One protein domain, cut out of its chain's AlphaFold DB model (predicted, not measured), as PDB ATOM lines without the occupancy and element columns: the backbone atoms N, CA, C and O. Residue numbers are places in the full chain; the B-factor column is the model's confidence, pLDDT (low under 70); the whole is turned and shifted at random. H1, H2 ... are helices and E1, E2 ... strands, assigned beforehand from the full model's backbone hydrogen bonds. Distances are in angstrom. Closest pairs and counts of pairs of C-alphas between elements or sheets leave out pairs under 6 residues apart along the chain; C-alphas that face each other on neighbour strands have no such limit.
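This is residues 18 to 168 of the 178 residues of an uncharacterized protein of Chloroflexi bacterium (UniProt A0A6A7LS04). A twisted sheet of five strands curls round one long helix, H3, while a second long helix, H2, packs beside H3 on the same face, making two layers. The short H1 sits near one end of the helix pair. The printed part has 151 residues, with E1 E2 E3 H1 H2 E4 E5 H3 along the chain; the sheet's order is E1 E2 E3 E5 E4, all antiparallel, and the class is mixed, helices and strands. It is compact, with a radius of gyration of the C-alphas of 15.6 A and spans of 42 by 31 by 27 A.

E1, residues 18 to 23, and E2, residues 26 to 32, form a hairpin, with N 21 and O 28 within hydrogen-bond range at 2.8 A. E3, residues 45 to 54, extends this to a meander, each strand the antiparallel neighbour of the one before; N 31 and O 51 are 2.9 A apart. H1, residues 62 to 65, is only just not on the sheet, with 4 pairs of C-alphas within 10 A. E4, residues 106 to 109, and E5, residues 129 to 135, form a hairpin, with N 108 and O 131 at 2.9 A; between E5 and E3, N 48 and O 132 are 3.0 A apart. H2, residues 71 to 93, is over E5 and E4 at a height over the sheet of 10.6 A. E3, H1, H2 and E4 make a split strand-helix-strand unit, two strands running the same way with E5 between them, its crossover right-handed. H3, residues 145 to 166, touches H2 at a shallow tilt of 23 degrees, opposite ways; their closest C-alphas, of Ala 88 and Ala 151, are 5.0 A apart. In H2 and H3 every O i to N i+4 pair is within hydrogen-bond range; H1 is too short for one.

E1 begins at C-alpha 18 (21.510, 1.182, -48.487). E3 is 30.0 A long, H2 33.2 A and H3 31.4 A, ending at C-alpha 166 (32.826, 10.826, -28.553).

The farthest C-alphas, of Gly 119 and Pro 142, are 45.4 A apart. The printed part has no cut; the links E2 to E3, H2 to E4 and E4 to E5 are long. Residues 97 to 102, 118 to 121 and 142 to 143 have pLDDT under 70.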
ATOM      1  N   THR A  18      21.749   1.826 -49.778       97.12
ATOM      2  CA  THR A  18      21.510   1.182 -48.487       97.12
ATOM      3  C   THR A  18      22.809   0.542 -48.018       97.12
ATOM      4  O   THR A  18      23.382  -0.296 -48.711       97.12
ATOM      5  N   GLU A  19      23.277   0.920 -46.835       97.12
ATOM      6  CA  GLU A  19      24.511   0.410 -46.249       97.12
ATOM      7  C   GLU A  19      24.276  -0.083 -44.827       97.12
ATOM      8  O   GLU A  19      23.698   0.611 -43.992       97.12
ATOM      9  N   ARG A  20      24.795  -1.275 -44.527       96.88
ATOM     10  CA  ARG A  20      24.911  -1.759 -43.152       96.88
ATOM     11  C   ARG A  20      26.235  -1.299 -42.562       96.88
ATOM     12  O   ARG A  20      27.295  -1.601 -43.107       96.88
ATOM     13  N   VAL A  21      26.168  -0.617 -41.429       96.06
ATOM     14  CA  VAL A  21      27.321  -0.048 -40.737       96.06
ATOM     15  C   VAL A  21      27.421  -0.692 -39.361       96.06
ATOM     16  O   VAL A  21      26.499  -0.607 -38.551       96.06
ATOM     17  N   GLN A  22      28.550  -1.347 -39.100       94.50
ATOM     18  CA  GLN A  22      28.880  -1.880 -37.782       94.50
ATOM     19  C   GLN A  22      29.681  -0.827 -37.008       94.50
ATOM     20  O   GLN A  22      30.753  -0.415 -37.457       94.50
ATOM     21  N   LEU A  23      29.175  -0.408 -35.849       91.12
ATOM     22  CA  LEU A  23      29.846   0.507 -34.926       91.12
ATOM     23  C   LEU A  23      29.862  -0.122 -33.534       91.12
ATOM     24  O   LEU A  23      28.830  -0.218 -32.872       91.12
ATOM     25  N   ASP A  24      31.037  -0.578 -33.102       86.81
ATOM     26  CA  ASP A  24      31.195  -1.404 -31.902       86.81
ATOM     27  C   ASP A  24      30.217  -2.595 -31.925       86.81
ATOM     28  O   ASP A  24      30.203  -3.348 -32.899       86.81
ATOM     29  N   ALA A  25      29.380  -2.773 -30.902       85.31
ATOM     30  CA  ALA A  25      28.384  -3.846 -30.847       85.31
ATOM     31  C   ALA A  25      27.089  -3.541 -31.629       85.31
ATOM     32  O   ALA A  25      26.203  -4.389 -31.700       85.31
ATOM     33  N   ARG A  26      26.951  -2.343 -32.213       89.00
ATOM     34  CA  ARG A  26      25.707  -1.869 -32.831       89.00
ATOM     35  C   ARG A  26      25.751  -2.022 -34.346       89.00
ATOM     36  O   ARG A  26      26.737  -1.661 -34.991       89.00
ATOM     37  N   ARG A  27      24.651  -2.505 -34.918       93.88
ATOM     38  CA  ARG A  27      24.426  -2.569 -36.364       93.88
ATOM     39  C   ARG A  27      23.365  -1.566 -36.756       93.88
ATOM     40  O   ARG A  27      22.249  -1.605 -36.243       93.88
ATOM     41  N   LEU A  28      23.741  -0.671 -37.655       96.75
ATOM     42  CA  LEU A  28      22.880   0.382 -38.165       96.75
ATOM     43  C   LEU A  28      22.683   0.195 -39.668       96.75
ATOM     44  O   LEU A  28      23.579  -0.279 -40.369       96.75
ATOM     45  N   LEU A  29      21.518   0.589 -40.161       97.38
ATOM     46  CA  LEU A  29      21.197   0.653 -41.576       97.38
ATOM     47  C   LEU A  29      21.113   2.122 -41.985       97.38
ATOM     48  O   LEU A  29      20.239   2.838 -41.508       97.38
ATOM     49  N   VAL A  30      22.019   2.564 -42.851       98.19
ATOM     50  CA  VAL A  30      22.014   3.906 -43.443       98.19
ATOM     51  C   VAL A  30      21.360   3.820 -44.812       98.19
ATOM     52  O   VAL A  30      21.814   3.057 -45.664       98.19
ATOM     53  N   GLN A  31      20.304   4.598 -45.029       98.25
ATOM     54  CA  GLN A  31      19.588   4.664 -46.299       98.25
ATOM     55  C   GLN A  31      19.556   6.100 -46.803       98.25
ATOM     56  O   GLN A  31      19.211   7.011 -46.053       98.25
ATOM     57  N   VAL A  32      19.897   6.294 -48.074       98.44
ATOM     58  CA  VAL A  32      19.806   7.588 -48.758       98.44
ATOM     59  C   VAL A  32      18.862   7.428 -49.942       98.44
ATOM     60  O   VAL A  32      19.021   6.507 -50.748       98.44
ATOM     61  N   SER A  33      17.862   8.300 -50.032       97.94
ATOM     62  CA  SER A  33      16.903   8.296 -51.135       97.94
ATOM     63  C   SER A  33      17.587   8.671 -52.457       97.94
ATOM     64  O   SER A  33      18.650   9.300 -52.451       97.94
ATOM     65  N   PRO A  34      16.982   8.359 -53.613       96.94
ATOM     66  CA  PRO A  34      17.360   9.024 -54.855       96.94
ATOM     67  C   PRO A  34      17.185  10.544 -54.736       96.94
ATOM     68  O   PRO A  34      16.400  11.028 -53.911       96.94
ATOM     69  N   VAL A  35      17.904  11.281 -55.586       95.62
ATOM     70  CA  VAL A  35      17.688  12.720 -55.769       95.62
ATOM     71  C   VAL A  35      16.335  12.937 -56.427       95.62
ATOM     72  O   VAL A  35      16.037  12.325 -57.455       95.62
ATOM     73  N   ARG A  36      15.521  13.805 -55.832       94.00
ATOM     74  CA  ARG A  36      14.199  14.184 -56.332       94.00
ATOM     75  C   ARG A  36      14.081  15.697 -56.407       94.00
ATOM     76  O   ARG A  36      14.801  16.414 -55.724       94.00
ATOM     77  N   GLN A  37      13.155  16.168 -57.227       93.00
ATOM     78  CA  GLN A  37      12.744  17.565 -57.249       93.00
ATOM     79  C   GLN A  37      11.291  17.626 -56.795       93.00
ATOM     80  O   GLN A  37      10.510  16.724 -57.102       93.00
ATOM     81  N   PHE A  38      10.959  18.663 -56.039       90.06
ATOM     82  CA  PHE A  38       9.611  18.904 -55.548       90.06
ATOM     83  C   PHE A  38       9.197  20.322 -55.944       90.06
ATOM     84  O   PHE A  38      10.000  21.255 -55.846       90.06
ATOM     85  N   ASP A  39       7.963  20.474 -56.421       88.25
ATOM     86  CA  ASP A  39       7.482  21.726 -57.019       88.25
ATOM     87  C   ASP A  39       7.508  22.908 -56.032       88.25
ATOM     88  O   ASP A  39       7.774  24.043 -56.424       88.25
ATOM     89  N   ASP A  40       7.299  22.641 -54.743       88.69
ATOM     90  CA  ASP A  40       7.308  23.610 -53.642       88.69
ATOM     91  C   ASP A  40       8.702  24.173 -53.317       88.69
ATOM     92  O   ASP A  40       8.811  25.261 -52.748       88.69
ATOM     93  N   TYR A  41       9.775  23.488 -53.722       85.94
ATOM     94  CA  TYR A  41      11.146  23.978 -53.558       85.94
ATOM     95  C   TYR A  41      11.653  24.766 -54.773       85.94
ATOM     96  O   TYR A  41      12.615  25.528 -54.640       85.94
ATOM     97  N   GLY A  42      11.009  24.610 -55.932       88.31
ATOM     98  CA  GLY A  42      11.395  25.228 -57.196       88.31
ATOM     99  C   GLY A  42      12.296  24.347 -58.082       88.31
ATOM    100  O   GLY A  42      12.872  23.355 -57.635       88.31
ATOM    101  N   PRO A  43      12.462  24.718 -59.366       89.31
ATOM    102  CA  PRO A  43      13.052  23.848 -60.393       89.31
ATOM    103  C   PRO A  43      14.560  23.612 -60.228       89.31
ATOM    104  O   PRO A  43      15.114  22.659 -60.780       89.31
ATOM    105  N   ASN A  44      15.232  24.477 -59.469       90.19
ATOM    106  CA  ASN A  44      16.670  24.417 -59.221       90.19
ATOM    107  C   ASN A  44      17.009  23.742 -57.894       90.19
ATOM    108  O   ASN A  44      18.146  23.845 -57.453       90.19
ATOM    109  N   VAL A  45      16.057  23.068 -57.248       92.88
ATOM    110  CA  VAL A  45      16.314  22.426 -55.962       92.88
ATOM    111  C   VAL A  45      16.266  20.920 -56.105       92.88
ATOM    112  O   VAL A  45      15.268  20.340 -56.531       92.88
ATOM    113  N   ASP A  46      17.381  20.304 -55.739       94.88
ATOM    114  CA  ASP A  46      17.512  18.863 -55.611       94.88
ATOM    115  C   ASP A  46      17.359  18.490 -54.138       94.88
ATOM    116  O   ASP A  46      17.977  19.094 -53.262       94.88
ATOM    117  N   VAL A  47      16.539  17.485 -53.859       95.38
ATOM    118  CA  VAL A  47      16.239  17.022 -52.507       95.38
ATOM    119  C   VAL A  47      16.628  15.560 -52.369       95.38
ATOM    120  O   VAL A  47      16.267  14.717 -53.193       95.38
ATOM    121  N   VAL A  48      17.344  15.256 -51.290       96.75
ATOM    122  CA  VAL A  48      17.586  13.889 -50.826       96.75
ATOM    123  C   VAL A  48      17.181  13.754 -49.372       96.75
ATOM    124  O   VAL A  48      17.345  14.672 -48.567       96.75
ATOM    125  N   HIS A  49      16.682  12.578 -49.031       97.69
ATOM    126  CA  HIS A  49      16.423  12.182 -47.662       97.69
ATOM    127  C   HIS A  49      17.483  11.182 -47.214       97.69
ATOM    128  O   HIS A  49      17.906  10.320 -47.987       97.69
ATOM    129  N   VAL A  50      17.869  11.255 -45.946       97.94
ATOM    130  CA  VAL A  50      18.642  10.207 -45.280       97.94
ATOM    131  C   VAL A  50      17.892   9.718 -44.056       97.94
ATOM    132  O   VAL A  50      17.282  10.495 -43.327       97.94
ATOM    133  N   LEU A  51      17.938   8.411 -43.849       97.69
ATOM    134  CA  LEU A  51      17.321   7.730 -42.727       97.69
ATOM    135  C   LEU A  51      18.304   6.701 -42.191       97.69
ATOM    136  O   LEU A  51      18.775   5.838 -42.934       97.69
ATOM    137  N   VAL A  52      18.602   6.784 -40.899       98.00
ATOM    138  CA  VAL A  52      19.404   5.772 -40.216       98.00
ATOM    139  C   VAL A  52      18.538   5.018 -39.230       98.00
ATOM    140  O   VAL A  52      17.871   5.615 -38.390       98.00
ATOM    141  N   ARG A  53      18.549   3.690 -39.343       96.56
ATOM    142  CA  ARG A  53      17.742   2.783 -38.527       96.56
ATOM    143  C   ARG A  53      18.608   1.789 -37.775       96.56
ATOM    144  O   ARG A  53      19.689   1.406 -38.218       96.56
ATOM    145  N   ARG A  54      18.089   1.343 -36.642       94.00
ATOM    146  CA  ARG A  54      18.515   0.130 -35.944       94.00
ATOM    147  C   ARG A  54      18.031  -1.109 -36.710       94.00
ATOM    148  O   ARG A  54      17.196  -1.009 -37.609       94.00
ATOM    149  N   GLU A  55      18.533  -2.289 -36.346       88.19
ATOM    150  CA  GLU A  55      18.100  -3.561 -36.956       88.19
ATOM    151  C   GLU A  55      16.605  -3.857 -36.746       88.19
ATOM    152  O   GLU A  55      15.985  -4.491 -37.594       88.19
ATOM    153  N   ASP A  56      16.019  -3.357 -35.657       89.19
ATOM    154  CA  ASP A  56      14.582  -3.449 -35.360       89.19
ATOM    155  C   ASP A  56      13.719  -2.454 -36.165       89.19
ATOM    156  O   ASP A  56      12.498  -2.424 -36.018       89.19
ATOM    157  N   GLY A  57      14.335  -1.651 -37.038       90.31
ATOM    158  CA  GLY A  57      13.658  -0.694 -37.910       90.31
ATOM    159  C   GLY A  57      13.388   0.670 -37.276       90.31
ATOM    160  O   GLY A  57      12.917   1.562 -37.983       90.31
ATOM    161  N   VAL A  58      13.724   0.865 -35.997       92.50
ATOM    162  CA  VAL A  58      13.539   2.141 -35.298       92.50
ATOM    163  C   VAL A  58      14.596   3.156 -35.768       92.50
ATOM    164  O   VAL A  58      15.776   2.794 -35.847       92.50
ATOM    165  N   PRO A  59      14.232   4.419 -36.076       95.38
ATOM    166  CA  PRO A  59      15.209   5.464 -36.374       95.38
ATOM    167  C   PRO A  59      16.241   5.622 -35.252       95.38
ATOM    168  O   PRO A  59      15.909   5.534 -34.075       95.38
ATOM    169  N   VAL A  60      17.503   5.858 -35.588       95.69
ATOM    170  CA  VAL A  60      18.554   6.122 -34.594       95.69
ATOM    171  C   VAL A  60      18.431   7.556 -34.099       95.69
ATOM    172  O   VAL A  60      18.259   8.455 -34.908       95.69
ATOM    173  N   ALA A  61      18.579   7.785 -32.802       94.75
ATOM    174  CA  ALA A  61      18.900   9.084 -32.225       94.75
ATOM    175  C   ALA A  61      20.295   9.039 -31.588       94.75
ATOM    176  O   ALA A  61      20.841   7.966 -31.306       94.75
ATOM    177  N   LEU A  62      20.892  10.206 -31.334       94.62
ATOM    178  CA  LEU A  62      22.213  10.286 -30.704       94.62
ATOM    179  C   LEU A  62      22.232   9.576 -29.340       94.62
ATOM    180  O   LEU A  62      23.208   8.895 -29.022       94.62
ATOM    181  N   ARG A  63      21.137   9.642 -28.574       91.94
ATOM    182  CA  ARG A  63      21.008   8.995 -27.259       91.94
ATOM    183  C   ARG A  63      21.081   7.464 -27.308       91.94
ATOM    184  O   ARG A  63      21.532   6.859 -26.338       91.94
ATOM    185  N   ASP A  64      20.738   6.820 -28.429       92.25
ATOM    186  CA  ASP A  64      20.982   5.376 -28.591       92.25
ATOM    187  C   ASP A  64      22.486   5.064 -28.607       92.25
ATOM    188  O   ASP A  64      22.920   3.982 -28.194       92.25
ATOM    189  N   LEU A  65      23.287   6.005 -29.122       92.44
ATOM    190  CA  LEU A  65      24.726   5.847 -29.282       92.44
ATOM    191  C   LEU A  65      25.505   6.340 -28.061       92.44
ATOM    192  O   LEU A  65      26.469   5.680 -27.656       92.44
ATOM    193  N   TYR A  66      25.048   7.432 -27.456       92.06
ATOM    194  CA  TYR A  66      25.661   8.098 -26.316       92.06
ATOM    195  C   TYR A  66      24.590   8.441 -25.256       92.06
ATOM    196  O   TYR A  66      24.116   9.572 -25.202       92.06
ATOM    197  N   PRO A  67      24.183   7.482 -24.396       90.00
ATOM    198  CA  PRO A  67      23.060   7.679 -23.470       90.00
ATOM    199  C   PRO A  67      23.246   8.809 -22.450       90.00
ATOM    200  O   PRO A  67      22.266   9.394 -22.008       90.00
ATOM    201  N   GLY A  68      24.495   9.093 -22.066       88.56
ATOM    202  CA  GLY A  68      24.853  10.127 -21.091       88.56
ATOM    203  C   GLY A  68      25.287  11.455 -21.709       88.56
ATOM    204  O   GLY A  68      25.913  12.245 -21.011       88.56
ATOM    205  N   VAL A  69      25.025  11.671 -23.002       91.81
ATOM    206  CA  VAL A  69      25.397  12.908 -23.693       91.81
ATOM    207  C   VAL A  69      24.715  14.116 -23.045       91.81
ATOM    208  O   VAL A  69      23.518  14.088 -22.760       91.81
ATOM    209  N   SER A  70      25.470  15.183 -22.800       91.62
ATOM    210  CA  SER A  70      24.903  16.458 -22.359       91.62
ATOM    211  C   SER A  70      24.258  17.216 -23.523       91.62
ATOM    212  O   SER A  70      24.588  16.999 -24.688       91.62
ATOM    213  N   ARG A  71      23.381  18.181 -23.219       90.75
ATOM    214  CA  ARG A  71      22.751  19.041 -24.237       90.75
ATOM    215  C   ARG A  71      23.778  19.772 -25.114       90.75
ATOM    216  O   ARG A  71      23.586  19.872 -26.319       90.75
ATOM    217  N   GLN A  72      24.869  20.264 -24.518       92.19
ATOM    218  CA  GLN A  72      25.928  20.956 -25.260       92.19
ATOM    219  C   GLN A  72      26.664  20.000 -26.205       92.19
ATOM    220  O   GLN A  72      26.831  20.313 -27.378       92.19
ATOM    221  N   GLU A  73      27.048  18.815 -25.725       94.12
ATOM    222  CA  GLU A  73      27.682  17.805 -26.581       94.12
ATOM    223  C   GLU A  73      26.741  17.361 -27.705       94.12
ATOM    224  O   GLU A  73      27.184  17.173 -28.835       94.12
ATOM    225  N   ALA A  74      25.443  17.214 -27.424       94.25
ATOM    226  CA  ALA A  74      24.457  16.861 -28.435       94.25
ATOM    227  C   ALA A  74      24.377  17.922 -29.539       94.25
ATOM    228  O   ALA A  74      24.434  17.571 -30.719       94.25
ATOM    229  N   TYR A  75      24.337  19.202 -29.162       93.06
ATOM    230  CA  TYR A  75      24.386  20.321 -30.098       93.06
ATOM    231  C   TYR A  75      25.670  20.317 -30.945       93.06
ATOM    232  O   TYR A  75      25.606  20.468 -32.168       93.06
ATOM    233  N   ASP A  76      26.836  20.100 -30.331       95.19
ATOM    234  CA  ASP A  76      28.125  20.082 -31.036       95.19
ATOM    235  C   ASP A  76      28.203  18.912 -32.033       95.19
ATOM    236  O   ASP A  76      28.639  19.065 -33.178       95.19
ATOM    237  N   LEU A  77      27.717  17.736 -31.627       96.38
ATOM    238  CA  LEU A  77      27.690  16.528 -32.451       96.38
ATOM    239  C   LEU A  77      26.695  16.635 -33.617       96.38
ATOM    240  O   LEU A  77      26.984  16.135 -34.711       96.38
ATOM    241  N   TRP A  78      25.557  17.305 -33.425       95.25
ATOM    242  CA  TRP A  78      24.626  17.642 -34.507       95.25
ATOM    243  C   TRP A  78      25.185  18.711 -35.441       95.25
ATOM    244  O   TRP A  78      25.083  18.572 -36.659       95.25
ATOM    245  N   SER A  79      25.853  19.724 -34.896       94.69
ATOM    246  CA  SER A  79      26.540  20.747 -35.688       94.69
ATOM    247  C   SER A  79      27.598  20.123 -36.597       94.69
ATOM    248  O   SER A  79      27.698  20.486 -37.770       94.69
ATOM    249  N   PHE A  80      28.337  19.123 -36.101       96.12
ATOM    250  CA  PHE A  80      29.266  18.346 -36.919       96.12
ATOM    251  C   PHE A  80      28.557  17.633 -38.080       96.12
ATOM    252  O   PHE A  80      29.042  17.685 -39.208       96.12
ATOM    253  N   LEU A  81      27.393  17.009 -37.847       96.88
ATOM    254  CA  LEU A  81      26.611  16.395 -38.926       96.88
ATOM    255  C   LEU A  81      26.223  17.418 -39.995       96.88
ATOM    256  O   LEU A  81      26.441  17.156 -41.176       96.88
ATOM    257  N   CYS A  82      25.691  18.573 -39.591       95.44
ATOM    258  CA  CYS A  82      25.312  19.637 -40.519       95.44
ATOM    259  C   CYS A  82      26.507  20.075 -41.376       95.44
ATOM    260  O   CYS A  82      26.415  20.065 -42.598       95.44
ATOM    261  N   GLN A  83      27.670  20.311 -40.759       94.44
ATOM    262  CA  GLN A  83      28.899  20.662 -41.480       94.44
ATOM    263  C   GLN A  83      29.337  19.582 -42.483       94.44
ATOM    264  O   GLN A  83      29.788  19.900 -43.583       94.44
ATOM    265  N   GLN A  84      29.215  18.297 -42.127       96.50
ATOM    266  CA  GLN A  84      29.544  17.201 -43.043       96.50
ATOM    267  C   GLN A  84      28.566  17.126 -44.227       96.50
ATOM    268  O   GLN A  84      28.987  16.839 -45.349       96.50
ATOM    269  N   LEU A  85      27.277  17.392 -44.001       95.69
ATOM    270  CA  LEU A  85      26.265  17.431 -45.062       95.69
ATOM    271  C   LEU A  85      26.455  18.641 -45.986       95.69
ATOM    272  O   LEU A  85      26.358  18.489 -47.206       95.69
ATOM    273  N   ASP A  86      26.815  19.797 -45.432       92.81
ATOM    274  CA  ASP A  86      27.167  20.985 -46.209       92.81
ATOM    275  C   ASP A  86      28.374  20.703 -47.107       92.81
ATOM    276  O   ASP A  86      28.329  20.915 -48.321       92.81
ATOM    277  N   ALA A  87      29.436  20.126 -46.539       91.94
ATOM    278  CA  ALA A  87      30.622  19.731 -47.291       91.94
ATOM    279  C   ALA A  87      30.300  18.707 -48.395       91.94
ATOM    280  O   ALA A  87      30.852  18.795 -49.495       91.94
ATOM    281  N   ALA A  88      29.388  17.763 -48.140       93.50
ATOM    282  CA  ALA A  88      28.936  16.795 -49.137       93.50
ATOM    283  C   ALA A  88      28.223  17.471 -50.321       93.50
ATOM    284  O   ALA A  88      28.511  17.145 -51.476       93.50
ATOM    285  N   ALA A  89      27.339  18.438 -50.058       91.81
ATOM    286  CA  ALA A  89      26.648  19.194 -51.100       91.81
ATOM    287  C   ALA A  89      27.615  20.076 -51.910       91.81
ATOM    288  O   ALA A  89      27.592  20.047 -53.144       91.81
ATOM    289  N   VAL A  90      28.528  20.786 -51.233       90.25
ATOM    290  CA  VAL A  90      29.583  21.585 -51.881       90.25
ATOM    291  C   VAL A  90      30.457  20.703 -52.772       90.25
ATOM    292  O   VAL A  90      30.731  21.063 -53.917       90.25
ATOM    293  N   LEU A  91      30.859  19.521 -52.298       89.62
ATOM    294  CA  LEU A  91      31.644  18.571 -53.086       89.62
ATOM    295  C   LEU A  91      30.881  18.091 -54.330       89.62
ATOM    296  O   LEU A  91      31.463  18.017 -55.418       89.62
ATOM    297  N   ALA A  92      29.598  17.763 -54.180       91.88
ATOM    298  CA  ALA A  92      28.789  17.196 -55.252       91.88
ATOM    299  C   ALA A  92      28.505  18.199 -56.379       91.88
ATOM    300  O   ALA A  92      28.658  17.860 -57.555       91.88
ATOM    301  N   TYR A  93      28.151  19.436 -56.027       90.19
ATOM    302  CA  TYR A  93      27.710  20.455 -56.986       90.19
ATOM    303  C   TYR A  93      28.761  21.526 -57.294       90.19
ATOM    304  O   TYR A  93      28.597  22.302 -58.234       90.19
ATOM    305  N   GLY A  94      29.865  21.573 -56.543       88.81
ATOM    306  CA  GLY A  94      30.848  22.650 -56.656       88.81
ATOM    307  C   GLY A  94      30.210  24.008 -56.362       88.81
ATOM    308  O   GLY A  94      30.361  24.933 -57.161       88.81
ATOM    309  N   LEU A  95      29.433  24.087 -55.282       85.62
ATOM    310  CA  LEU A  95      28.722  25.303 -54.889       85.62
ATOM    311  C   LEU A  95      29.725  26.401 -54.522       85.62
ATOM    312  O   LEU A  95      30.712  26.143 -53.827       85.62
ATOM    313  N   ALA A  96      29.465  27.623 -54.981       72.38
ATOM    314  CA  ALA A  96      30.155  28.795 -54.463       72.38
ATOM    315  C   ALA A  96      29.680  29.077 -53.028       72.38
ATOM    316  O   ALA A  96      28.541  28.776 -52.674       72.38
ATOM    317  N   LEU A  97      30.539  29.684 -52.207       63.41
ATOM    318  CA  LEU A  97      30.098  30.261 -50.939       63.41
ATOM    319  C   LEU A  97      29.069  31.352 -51.270       63.41
ATOM    320  O   LEU A  97      29.404  32.314 -51.961       63.41
ATOM    321  N   ASN A  98      27.818  31.163 -50.852       60.50
ATOM    322  CA  ASN A  98      26.730  32.073 -51.203       60.50
ATOM    323  C   ASN A  98      27.055  33.502 -50.739       60.50
ATOM    324  O   ASN A  98      27.294  33.730 -49.553       60.50
ATOM    325  N   ALA A  99      27.022  34.466 -51.663       50.44
ATOM    326  CA  ALA A  99      27.175  35.893 -51.355       50.44
ATOM    327  C   ALA A  99      25.971  36.452 -50.568       50.44
ATOM    328  O   ALA A  99      26.081  37.465 -49.882       50.44
ATOM    329  N   ASP A 100      24.842  35.748 -50.642       56.81
ATOM    330  CA  ASP A 100      23.523  36.201 -50.202       56.81
ATOM    331  C   ASP A 100      23.216  35.778 -48.750       56.81
ATOM    332  O   ASP A 100      22.150  36.075 -48.216       56.81
ATOM    333  N   GLY A 101      24.128  35.036 -48.109       57.00
ATOM    334  CA  GLY A 101      24.018  34.592 -46.715       57.00
ATOM    335  C   GLY A 101      22.994  33.480 -46.437       57.00
ATOM    336  O   GLY A 101      22.942  32.985 -45.312       57.00
ATOM    337  N   ALA A 102      22.199  33.050 -47.421       63.16
ATOM    338  CA  ALA A 102      21.284  31.919 -47.262       63.16
ATOM    339  C   ALA A 102      22.054  30.587 -47.171       63.16
ATOM    340  O   ALA A 102      22.954  30.333 -47.974       63.16
ATOM    341  N   ALA A 103      21.688  29.724 -46.217       71.06
ATOM    342  CA  ALA A 103      22.283  28.394 -46.078       71.06
ATOM    343  C   ALA A 103      21.972  27.525 -47.312       71.06
ATOM    344  O   ALA A 103      20.808  27.362 -47.688       71.06
ATOM    345  N   ASN A 104      23.014  26.981 -47.944       84.44
ATOM    346  CA  ASN A 104      22.906  25.997 -49.017       84.44
ATOM    347  C   ASN A 104      23.937  24.889 -48.763       84.44
ATOM    348  O   ASN A 104      25.137  25.162 -48.855       84.44
ATOM    349  N   PRO A 105      23.496  23.663 -48.441       90.88
ATOM    350  CA  PRO A 105      22.119  23.165 -48.473       90.88
ATOM    351  C   PRO A 105      21.214  23.710 -47.357       90.88
ATOM    352  O   PRO A 105      21.668  24.159 -46.308       90.88
ATOM    353  N   ARG A 106      19.899  23.628 -47.581       93.06
ATOM    354  CA  ARG A 106      18.884  23.753 -46.528       93.06
ATOM    355  C   ARG A 106      18.678  22.381 -45.893       93.06
ATOM    356  O   ARG A 106      18.354  21.419 -46.594       93.06
ATOM    357  N   LEU A 107      18.854  22.298 -44.577       93.81
ATOM    358  CA  LEU A 107      18.733  21.061 -43.807       93.81
ATOM    359  C   LEU A 107      17.445  21.069 -42.979       93.81
ATOM    360  O   LEU A 107      17.109  22.073 -42.355       93.81
ATOM    361  N   GLY A 108      16.741  19.941 -42.956       92.31
ATOM    362  CA  GLY A 108      15.568  19.720 -42.112       92.31
ATOM    363  C   GLY A 108      15.640  18.367 -41.414       92.31
ATOM    364  O   GLY A 108      16.202  17.422 -41.964       92.31
ATOM    365  N   CYS A 109      15.068  18.269 -40.215       92.06
ATOM    366  CA  CYS A 109      14.924  17.016 -39.476       92.06
ATOM    367  C   CYS A 109      13.444  16.737 -39.180       92.06
ATOM    368  O   CYS A 109      12.635  17.661 -39.128       92.06
ATOM    369  N   TRP A 110      13.093  15.468 -38.964       92.12
ATOM    370  CA  TRP A 110      11.722  15.065 -38.600       92.12
ATOM    371  C   TRP A 110      11.404  15.250 -37.107       92.12
ATOM    372  O   TRP A 110      10.292  14.956 -36.669       92.12
ATOM    373  N   GLY A 111      12.371  15.740 -36.327       90.62
ATOM    374  CA  GLY A 111      12.215  16.009 -34.904       90.62
ATOM    375  C   GLY A 111      12.558  14.824 -33.990       90.62
ATOM    376  O   GLY A 111      13.214  13.862 -34.411       90.62
ATOM    377  N   PRO A 112      12.173  14.914 -32.703       91.25
ATOM    378  CA  PRO A 112      12.524  13.928 -31.692       91.25
ATOM    379  C   PRO A 112      11.856  12.583 -31.949       91.25
ATOM    380  O   PRO A 112      10.716  12.499 -32.406       91.25
ATOM    381  N   ARG A 113      12.569  11.512 -31.596       90.19
ATOM    382  CA  ARG A 113      11.977  10.186 -31.477       90.19
ATOM    383  C   ARG A 113      10.885  10.206 -30.407       90.19
ATOM    384  O   ARG A 113      11.184  10.587 -29.276       90.19
ATOM    385  N   PRO A 114       9.668   9.737 -30.708       87.19
ATOM    386  CA  PRO A 114       8.539   9.815 -29.779       87.19
ATOM    387  C   PRO A 114       8.776   9.093 -28.452       87.19
ATOM    388  O   PRO A 114       8.343   9.569 -27.412       87.19
ATOM    389  N   ASP A 115       9.516   7.982 -28.470       87.56
ATOM    390  CA  ASP A 115       9.866   7.216 -27.270       87.56
ATOM    391  C   ASP A 115      10.970   7.866 -26.414       87.56
ATOM    392  O   ASP A 115      11.200   7.447 -25.285       87.56
ATOM    393  N   LEU A 116      11.651   8.889 -26.939       86.19
ATOM    394  CA  LEU A 116      12.702   9.647 -26.249       86.19
ATOM    395  C   LEU A 116      12.301  11.103 -25.960       86.19
ATOM    396  O   LEU A 116      13.093  11.836 -25.362       86.19
ATOM    397  N   ALA A 117      11.111  11.519 -26.403       73.81
ATOM    398  CA  ALA A 117      10.627  12.899 -26.400       73.81
ATOM    399  C   ALA A 117      10.019  13.352 -25.058       73.81
ATOM    400  O   ALA A 117       9.369  14.394 -24.999       73.81
ATOM    401  N   GLU A 118      10.195  12.590 -23.977       65.31
ATOM    402  CA  GLU A 118       9.712  12.997 -22.657       65.31
ATOM    403  C   GLU A 118      10.553  14.168 -22.115       65.31
ATOM    404  O   GLU A 118      11.712  13.994 -21.735       65.31
ATOM    405  N   GLY A 119       9.959  15.368 -22.069       66.19
ATOM    406  CA  GLY A 119      10.545  16.559 -21.446       66.19
ATOM    407  C   GLY A 119      10.829  17.715 -22.411       66.19
ATOM    408  O   GLY A 119      10.121  17.919 -23.394       66.19
ATOM    409  N   GLU A 120      11.841  18.519 -22.079       64.62
ATOM    410  CA  GLU A 120      12.316  19.633 -22.911       64.62
ATOM    411  C   GLU A 120      12.884  19.125 -24.251       64.62
ATOM    412  O   GLU A 120      13.485  18.047 -24.281       64.62
ATOM    413  N   PRO A 121      12.762  19.900 -25.349       68.50
ATOM    414  CA  PRO A 121      13.403  19.565 -26.615       68.50
ATOM    415  C   PRO A 121      14.904  19.320 -26.427       68.50
ATOM    416  O   PRO A 121      15.636  20.189 -25.945       68.50
ATOM    417  N   ASP A 122      15.354  18.133 -26.825       81.88
ATOM    418  CA  ASP A 122      16.746  17.714 -26.710       81.88
ATOM    419  C   ASP A 122      17.220  17.117 -28.035       81.88
ATOM    420  O   ASP A 122      16.690  16.105 -28.504       81.88
ATOM    421  N   ASP A 123      18.264  17.722 -28.603       87.75
ATOM    422  CA  ASP A 123      18.936  17.266 -29.817       87.75
ATOM    423  C   ASP A 123      19.395  15.804 -29.697       87.75
ATOM    424  O   ASP A 123      19.423  15.064 -30.684       87.75
ATOM    425  N   ALA A 124      19.684  15.327 -28.482       92.06
ATOM    426  CA  ALA A 124      20.043  13.933 -28.257       92.06
ATOM    427  C   ALA A 124      18.905  12.949 -28.590       92.06
ATOM    428  O   ALA A 124      19.184  11.801 -28.948       92.06
ATOM    429  N   ALA A 125      17.642  13.380 -28.482       93.06
ATOM    430  CA  ALA A 125      16.459  12.591 -28.832       93.06
ATOM    431  C   ALA A 125      16.057  12.724 -30.307       93.06
ATOM    432  O   ALA A 125      15.239  11.928 -30.773       93.06
ATOM    433  N   THR A 126      16.602  13.694 -31.048       93.38
ATOM    434  CA  THR A 126      16.289  13.904 -32.468       93.38
ATOM    435  C   THR A 126      16.590  12.653 -33.284       93.38
ATOM    436  O   THR A 126      17.698  12.110 -33.249       93.38
ATOM    437  N   ALA A 127      15.582  12.178 -34.014       94.56
ATOM    438  CA  ALA A 127      15.736  11.052 -34.915       94.56
ATOM    439  C   ALA A 127      16.631  11.457 -36.090       94.56
ATOM    440  O   ALA A 127      16.458  12.523 -36.681       94.56
ATOM    441  N   LEU A 128      17.556  10.582 -36.477       96.38
ATOM    442  CA  LEU A 128      18.454  10.785 -37.606       96.38
ATOM    443  C   LEU A 128      17.727  10.468 -38.917       96.38
ATOM    444  O   LEU A 128      17.976   9.471 -39.604       96.38
ATOM    445  N   VAL A 129      16.770  11.345 -39.204       96.19
ATOM    446  CA  VAL A 129      15.931  11.393 -40.393       96.19
ATOM    447  C   VAL A 129      16.005  12.822 -40.901       96.19
ATOM    448  O   VAL A 129      15.482  13.736 -40.261       96.19
ATOM    449  N   MET A 130      16.706  13.014 -42.016       95.88
ATOM    450  CA  MET A 130      17.056  14.342 -42.510       95.88
ATOM    451  C   MET A 130      16.620  14.535 -43.951       95.88
ATOM    452  O   MET A 130      16.715  13.618 -44.767       95.88
ATOM    453  N   GLY A 131      16.211  15.760 -44.258       96.00
ATOM    454  CA  GLY A 131      16.029  16.267 -45.606       96.00
ATOM    455  C   GLY A 131      17.123  17.266 -45.930       96.00
ATOM    456  O   GLY A 131      17.469  18.112 -45.107       96.00
ATOM    457  N   ILE A 132      17.688  17.127 -47.121       96.00
ATOM    458  CA  ILE A 132      18.792  17.939 -47.617       96.00
ATOM    459  C   ILE A 132      18.332  18.506 -48.952       96.00
ATOM    460  O   ILE A 132      18.240  17.773 -49.936       96.00
ATOM    461  N   ALA A 133      18.010  19.797 -48.963       95.00
ATOM    462  CA  ALA A 133      17.563  20.518 -50.144       95.00
ATOM    463  C   ALA A 133      18.692  21.423 -50.647       95.00
ATOM    464  O   ALA A 133      19.047  22.412 -50.004       95.00
ATOM    465  N   VAL A 134      19.262  21.070 -51.794       93.25
ATOM    466  CA  VAL A 134      20.392  21.756 -52.418       93.25
ATOM    467  C   VAL A 134      19.879  22.656 -53.531       93.25
ATOM    468  O   VAL A 134      19.316  22.168 -54.509       93.25
ATOM    469  N   ASP A 135      20.095  23.964 -53.404       91.19
ATOM    470  CA  ASP A 135      19.876  24.888 -54.515       91.19
ATOM    471  C   ASP A 135      21.089  24.835 -55.454       91.19
ATOM    472  O   ASP A 135      22.206  25.197 -55.080       91.19
ATOM    473  N   LYS A 136      20.882  24.349 -56.677       90.00
ATOM    474  CA  LYS A 136      21.935  24.200 -57.692       90.00
ATOM    475  C   LYS A 136      22.034  25.394 -58.644       90.00
ATOM    476  O   LYS A 136      22.773  25.300 -59.622       90.00
ATOM    477  N   ALA A 137      21.358  26.516 -58.383       87.88
ATOM    478  CA  ALA A 137      21.434  27.703 -59.239       87.88
ATOM    479  C   ALA A 137      22.872  28.232 -59.419       87.88
ATOM    480  O   ALA A 137      23.223  28.703 -60.498       87.88
ATOM    481  N   SER A 138      23.718  28.110 -58.390       83.94
ATOM    482  CA  SER A 138      25.131  28.519 -58.406       83.94
ATOM    483  C   SER A 138      26.119  27.360 -58.620       83.94
ATOM    484  O   SER A 138      27.327  27.533 -58.448       83.94
ATOM    485  N   ALA A 139      25.636  26.163 -58.972       87.88
ATOM    486  CA  ALA A 139      26.481  24.981 -59.116       87.88
ATOM    487  C   ALA A 139      27.468  25.128 -60.286       87.88
ATOM    488  O   ALA A 139      27.078  25.331 -61.434       87.88
ATOM    489  N   SER A 140      28.764  24.961 -60.009       86.31
ATOM    490  CA  SER A 140      29.813  24.962 -61.044       86.31
ATOM    491  C   SER A 140      29.994  23.604 -61.731       86.31
ATOM    492  O   SER A 140      30.729  23.493 -62.716       86.31
ATOM    493  N   ARG A 141      29.344  22.552 -61.219       81.62
ATOM    494  CA  ARG A 141      29.405  21.191 -61.762       81.62
ATOM    495  C   ARG A 141      28.013  20.750 -62.213       81.62
ATOM    496  O   ARG A 141      27.049  20.978 -61.483       81.62
ATOM    497  N   PRO A 142      27.890  20.073 -63.370       69.31
ATOM    498  CA  PRO A 142      26.622  19.467 -63.759       69.31
ATOM    499  C   PRO A 142      26.190  18.471 -62.676       69.31
ATOM    500  O   PRO A 142      27.022  17.701 -62.190       69.31
ATOM    501  N   GLY A 143      24.913  18.516 -62.285       65.69
ATOM    502  CA  GLY A 143      24.368  17.775 -61.145       65.69
ATOM    503  C   GLY A 143      24.669  16.279 -61.209       65.69
ATOM    504  O   GLY A 143      24.029  15.530 -61.943       65.69
ATOM    505  N   ARG A 144      25.656  15.825 -60.428       80.94
ATOM    506  CA  ARG A 144      25.981  14.404 -60.281       80.94
ATOM    507  C   ARG A 144      25.192  13.848 -59.107       80.94
ATOM    508  O   ARG A 144      25.712  13.755 -58.000       80.94
ATOM    509  N   HIS A 145      23.939  13.479 -59.361       92.25
ATOM    510  CA  HIS A 145      23.035  12.937 -58.341       92.25
ATOM    511  C   HIS A 145      23.661  11.768 -57.565       92.25
ATOM    512  O   HIS A 145      23.584  11.720 -56.342       92.25
ATOM    513  N   GLU A 146      24.360  10.870 -58.263       92.75
ATOM    514  CA  GLU A 146      25.089   9.760 -57.641       92.75
ATOM    515  C   GLU A 146      26.189  10.245 -56.683       92.75
ATOM    516  O   GLU A 146      26.329   9.721 -55.580       92.75
ATOM    517  N   LEU A 147      26.933  11.290 -57.064       93.62
ATOM    518  CA  LEU A 147      27.970  11.863 -56.211       93.62
ATOM    519  C   LEU A 147      27.369  12.486 -54.948       93.62
ATOM    520  O   LEU A 147      27.935  12.295 -53.877       93.62
ATOM    521  N   LEU A 148      26.224  13.173 -55.051       94.88
ATOM    522  CA  LEU A 148      25.516  13.690 -53.876       94.88
ATOM    523  C   LEU A 148      25.111  12.549 -52.941       94.88
ATOM    524  O   LEU A 148      25.433  12.590 -51.757       94.88
ATOM    525  N   VAL A 149      24.448  11.518 -53.467       97.25
ATOM    526  CA  VAL A 149      23.978  10.372 -52.675       97.25
ATOM    527  C   VAL A 149      25.145   9.687 -51.952       97.25
ATOM    528  O   VAL A 149      25.069   9.433 -50.746       97.25
ATOM    529  N   LEU A 150      26.255   9.435 -52.652       96.94
ATOM    530  CA  LEU A 150      27.451   8.819 -52.069       96.94
ATOM    531  C   LEU A 150      28.146   9.728 -51.048       96.94
ATOM    532  O   LEU A 150      28.609   9.239 -50.011       96.94
ATOM    533  N   ALA A 151      28.214  11.035 -51.310       96.06
ATOM    534  CA  ALA A 151      28.802  12.006 -50.394       96.06
ATOM    535  C   ALA A 151      27.967  12.135 -49.112       96.06
ATOM    536  O   ALA A 151      28.530  12.065 -48.023       96.06
ATOM    537  N   VAL A 152      26.636  12.211 -49.221       97.81
ATOM    538  CA  VAL A 152      25.707  12.237 -48.077       97.81
ATOM    539  C   VAL A 152      25.831  10.965 -47.246       97.81
ATOM    540  O   VAL A 152      25.998  11.038 -46.028       97.81
ATOM    541  N   ARG A 153      25.838   9.787 -47.885       98.00
ATOM    542  CA  ARG A 153      26.100   8.517 -47.190       98.00
ATOM    543  C   ARG A 153      27.432   8.564 -46.445       98.00
ATOM    544  O   ARG A 153      27.500   8.172 -45.284       98.00
ATOM    545  N   SER A 154      28.495   9.037 -47.093       97.88
ATOM    546  CA  SER A 154      29.837   9.078 -46.497       97.88
ATOM    547  C   SER A 154      29.904  10.031 -45.304       97.88
ATOM    548  O   SER A 154      30.446   9.655 -44.264       97.88
ATOM    549  N   ALA A 155      29.293  11.212 -45.426       97.94
ATOM    550  CA  ALA A 155      29.144  12.194 -44.358       97.94
ATOM    551  C   ALA A 155      28.425  11.591 -43.145       97.94
ATOM    552  O   ALA A 155      28.940  11.631 -42.031       97.94
ATOM    553  N   VAL A 156      27.283  10.939 -43.365       98.12
ATOM    554  CA  VAL A 156      26.485  10.328 -42.292       98.12
ATOM    555  C   VAL A 156      27.253   9.204 -41.600       98.12
ATOM    556  O   VAL A 156      27.288   9.146 -40.374       98.12
ATOM    557  N   VAL A 157      27.941   8.338 -42.349       97.88
ATOM    558  CA  VAL A 157      28.777   7.281 -41.755       97.88
ATOM    559  C   VAL A 157      29.939   7.855 -40.947       97.88
ATOM    560  O   VAL A 157      30.234   7.348 -39.860       97.88
ATOM    561  N   ALA A 158      30.601   8.901 -41.447       97.00
ATOM    562  CA  ALA A 158      31.672   9.579 -40.724       97.00
ATOM    563  C   ALA A 158      31.155  10.201 -39.418       97.00
ATOM    564  O   ALA A 158      31.761   9.996 -38.366       97.00
ATOM    565  N   THR A 159      29.993  10.857 -39.460       97.50
ATOM    566  CA  THR A 159      29.302  11.386 -38.280       97.50
ATOM    567  C   THR A 159      28.975  10.294 -37.273       97.50
ATOM    568  O   THR A 159      29.329  10.428 -36.107       97.50
ATOM    569  N   LEU A 160      28.374   9.178 -37.692       97.00
ATOM    570  CA  LEU A 160      28.034   8.093 -36.765       97.00
ATOM    571  C   LEU A 160      29.284   7.519 -36.077       97.00
ATOM    572  O   LEU A 160      29.263   7.225 -34.882       97.00
ATOM    573  N   ARG A 161      30.399   7.397 -36.810       96.06
ATOM    574  CA  ARG A 161      31.696   7.006 -36.230       96.06
ATOM    575  C   ARG A 161      32.209   8.044 -35.235       96.06
ATOM    576  O   ARG A 161      32.715   7.657 -34.184       96.06
ATOM    577  N   HIS A 162      32.077   9.329 -35.552       95.75
ATOM    578  CA  HIS A 162      32.468  10.419 -34.663       95.75
ATOM    579  C   HIS A 162      31.645  10.414 -33.368       95.75
ATOM    580  O   HIS A 162      32.222  10.457 -32.286       95.75
ATOM    581  N   TRP A 163      30.325  10.244 -33.463       95.12
ATOM    582  CA  TRP A 163      29.422  10.147 -32.314       95.12
ATOM    583  C   TRP A 163      29.789   8.974 -31.401       95.12
ATOM    584  O   TRP A 163      29.887   9.131 -30.187       95.12
ATOM    585  N   VAL A 164      30.064   7.800 -31.977       94.31
ATOM    586  CA  VAL A 164      30.505   6.629 -31.203       94.31
ATOM    587  C   VAL A 164      31.880   6.847 -30.572       94.31
ATOM    588  O   VAL A 164      32.106   6.410 -29.447       94.31
ATOM    589  N   ALA A 165      32.800   7.531 -31.255       93.19
ATOM    590  CA  ALA A 165      34.100   7.869 -30.684       93.19
ATOM    591  C   ALA A 165      33.977   8.853 -29.508       93.19
ATOM    592  O   ALA A 165      34.649   8.649 -28.500       93.19
ATOM    593  N   ALA A 166      33.105   9.859 -29.615       92.25
ATOM    594  CA  ALA A 166      32.826  10.826 -28.553       92.25
ATOM    595  C   ALA A 166      32.171  10.175 -27.323       92.25
ATOM    596  O   ALA A 166      32.489  10.530 -26.195       92.25
ATOM    597  N   ALA A 167      31.326   9.161 -27.533       90.19
ATOM    598  CA  ALA A 167      30.676   8.414 -26.457       90.19
ATOM    599  C   ALA A 167      31.636   7.543 -25.625       90.19
ATOM    600  O   ALA A 167      31.245   6.994 -24.590       90.19
ATOM    601  N   ARG A 168      32.877   7.334 -26.084       86.50
ATOM    602  CA  ARG A 168      33.839   6.504 -25.358       86.50
ATOM    603  C   ARG A 168      34.410   7.298 -24.184       86.50
ATOM    604  O   ARG A 168      34.910   8.400 -24.396       86.50
TER     605      ARG A 168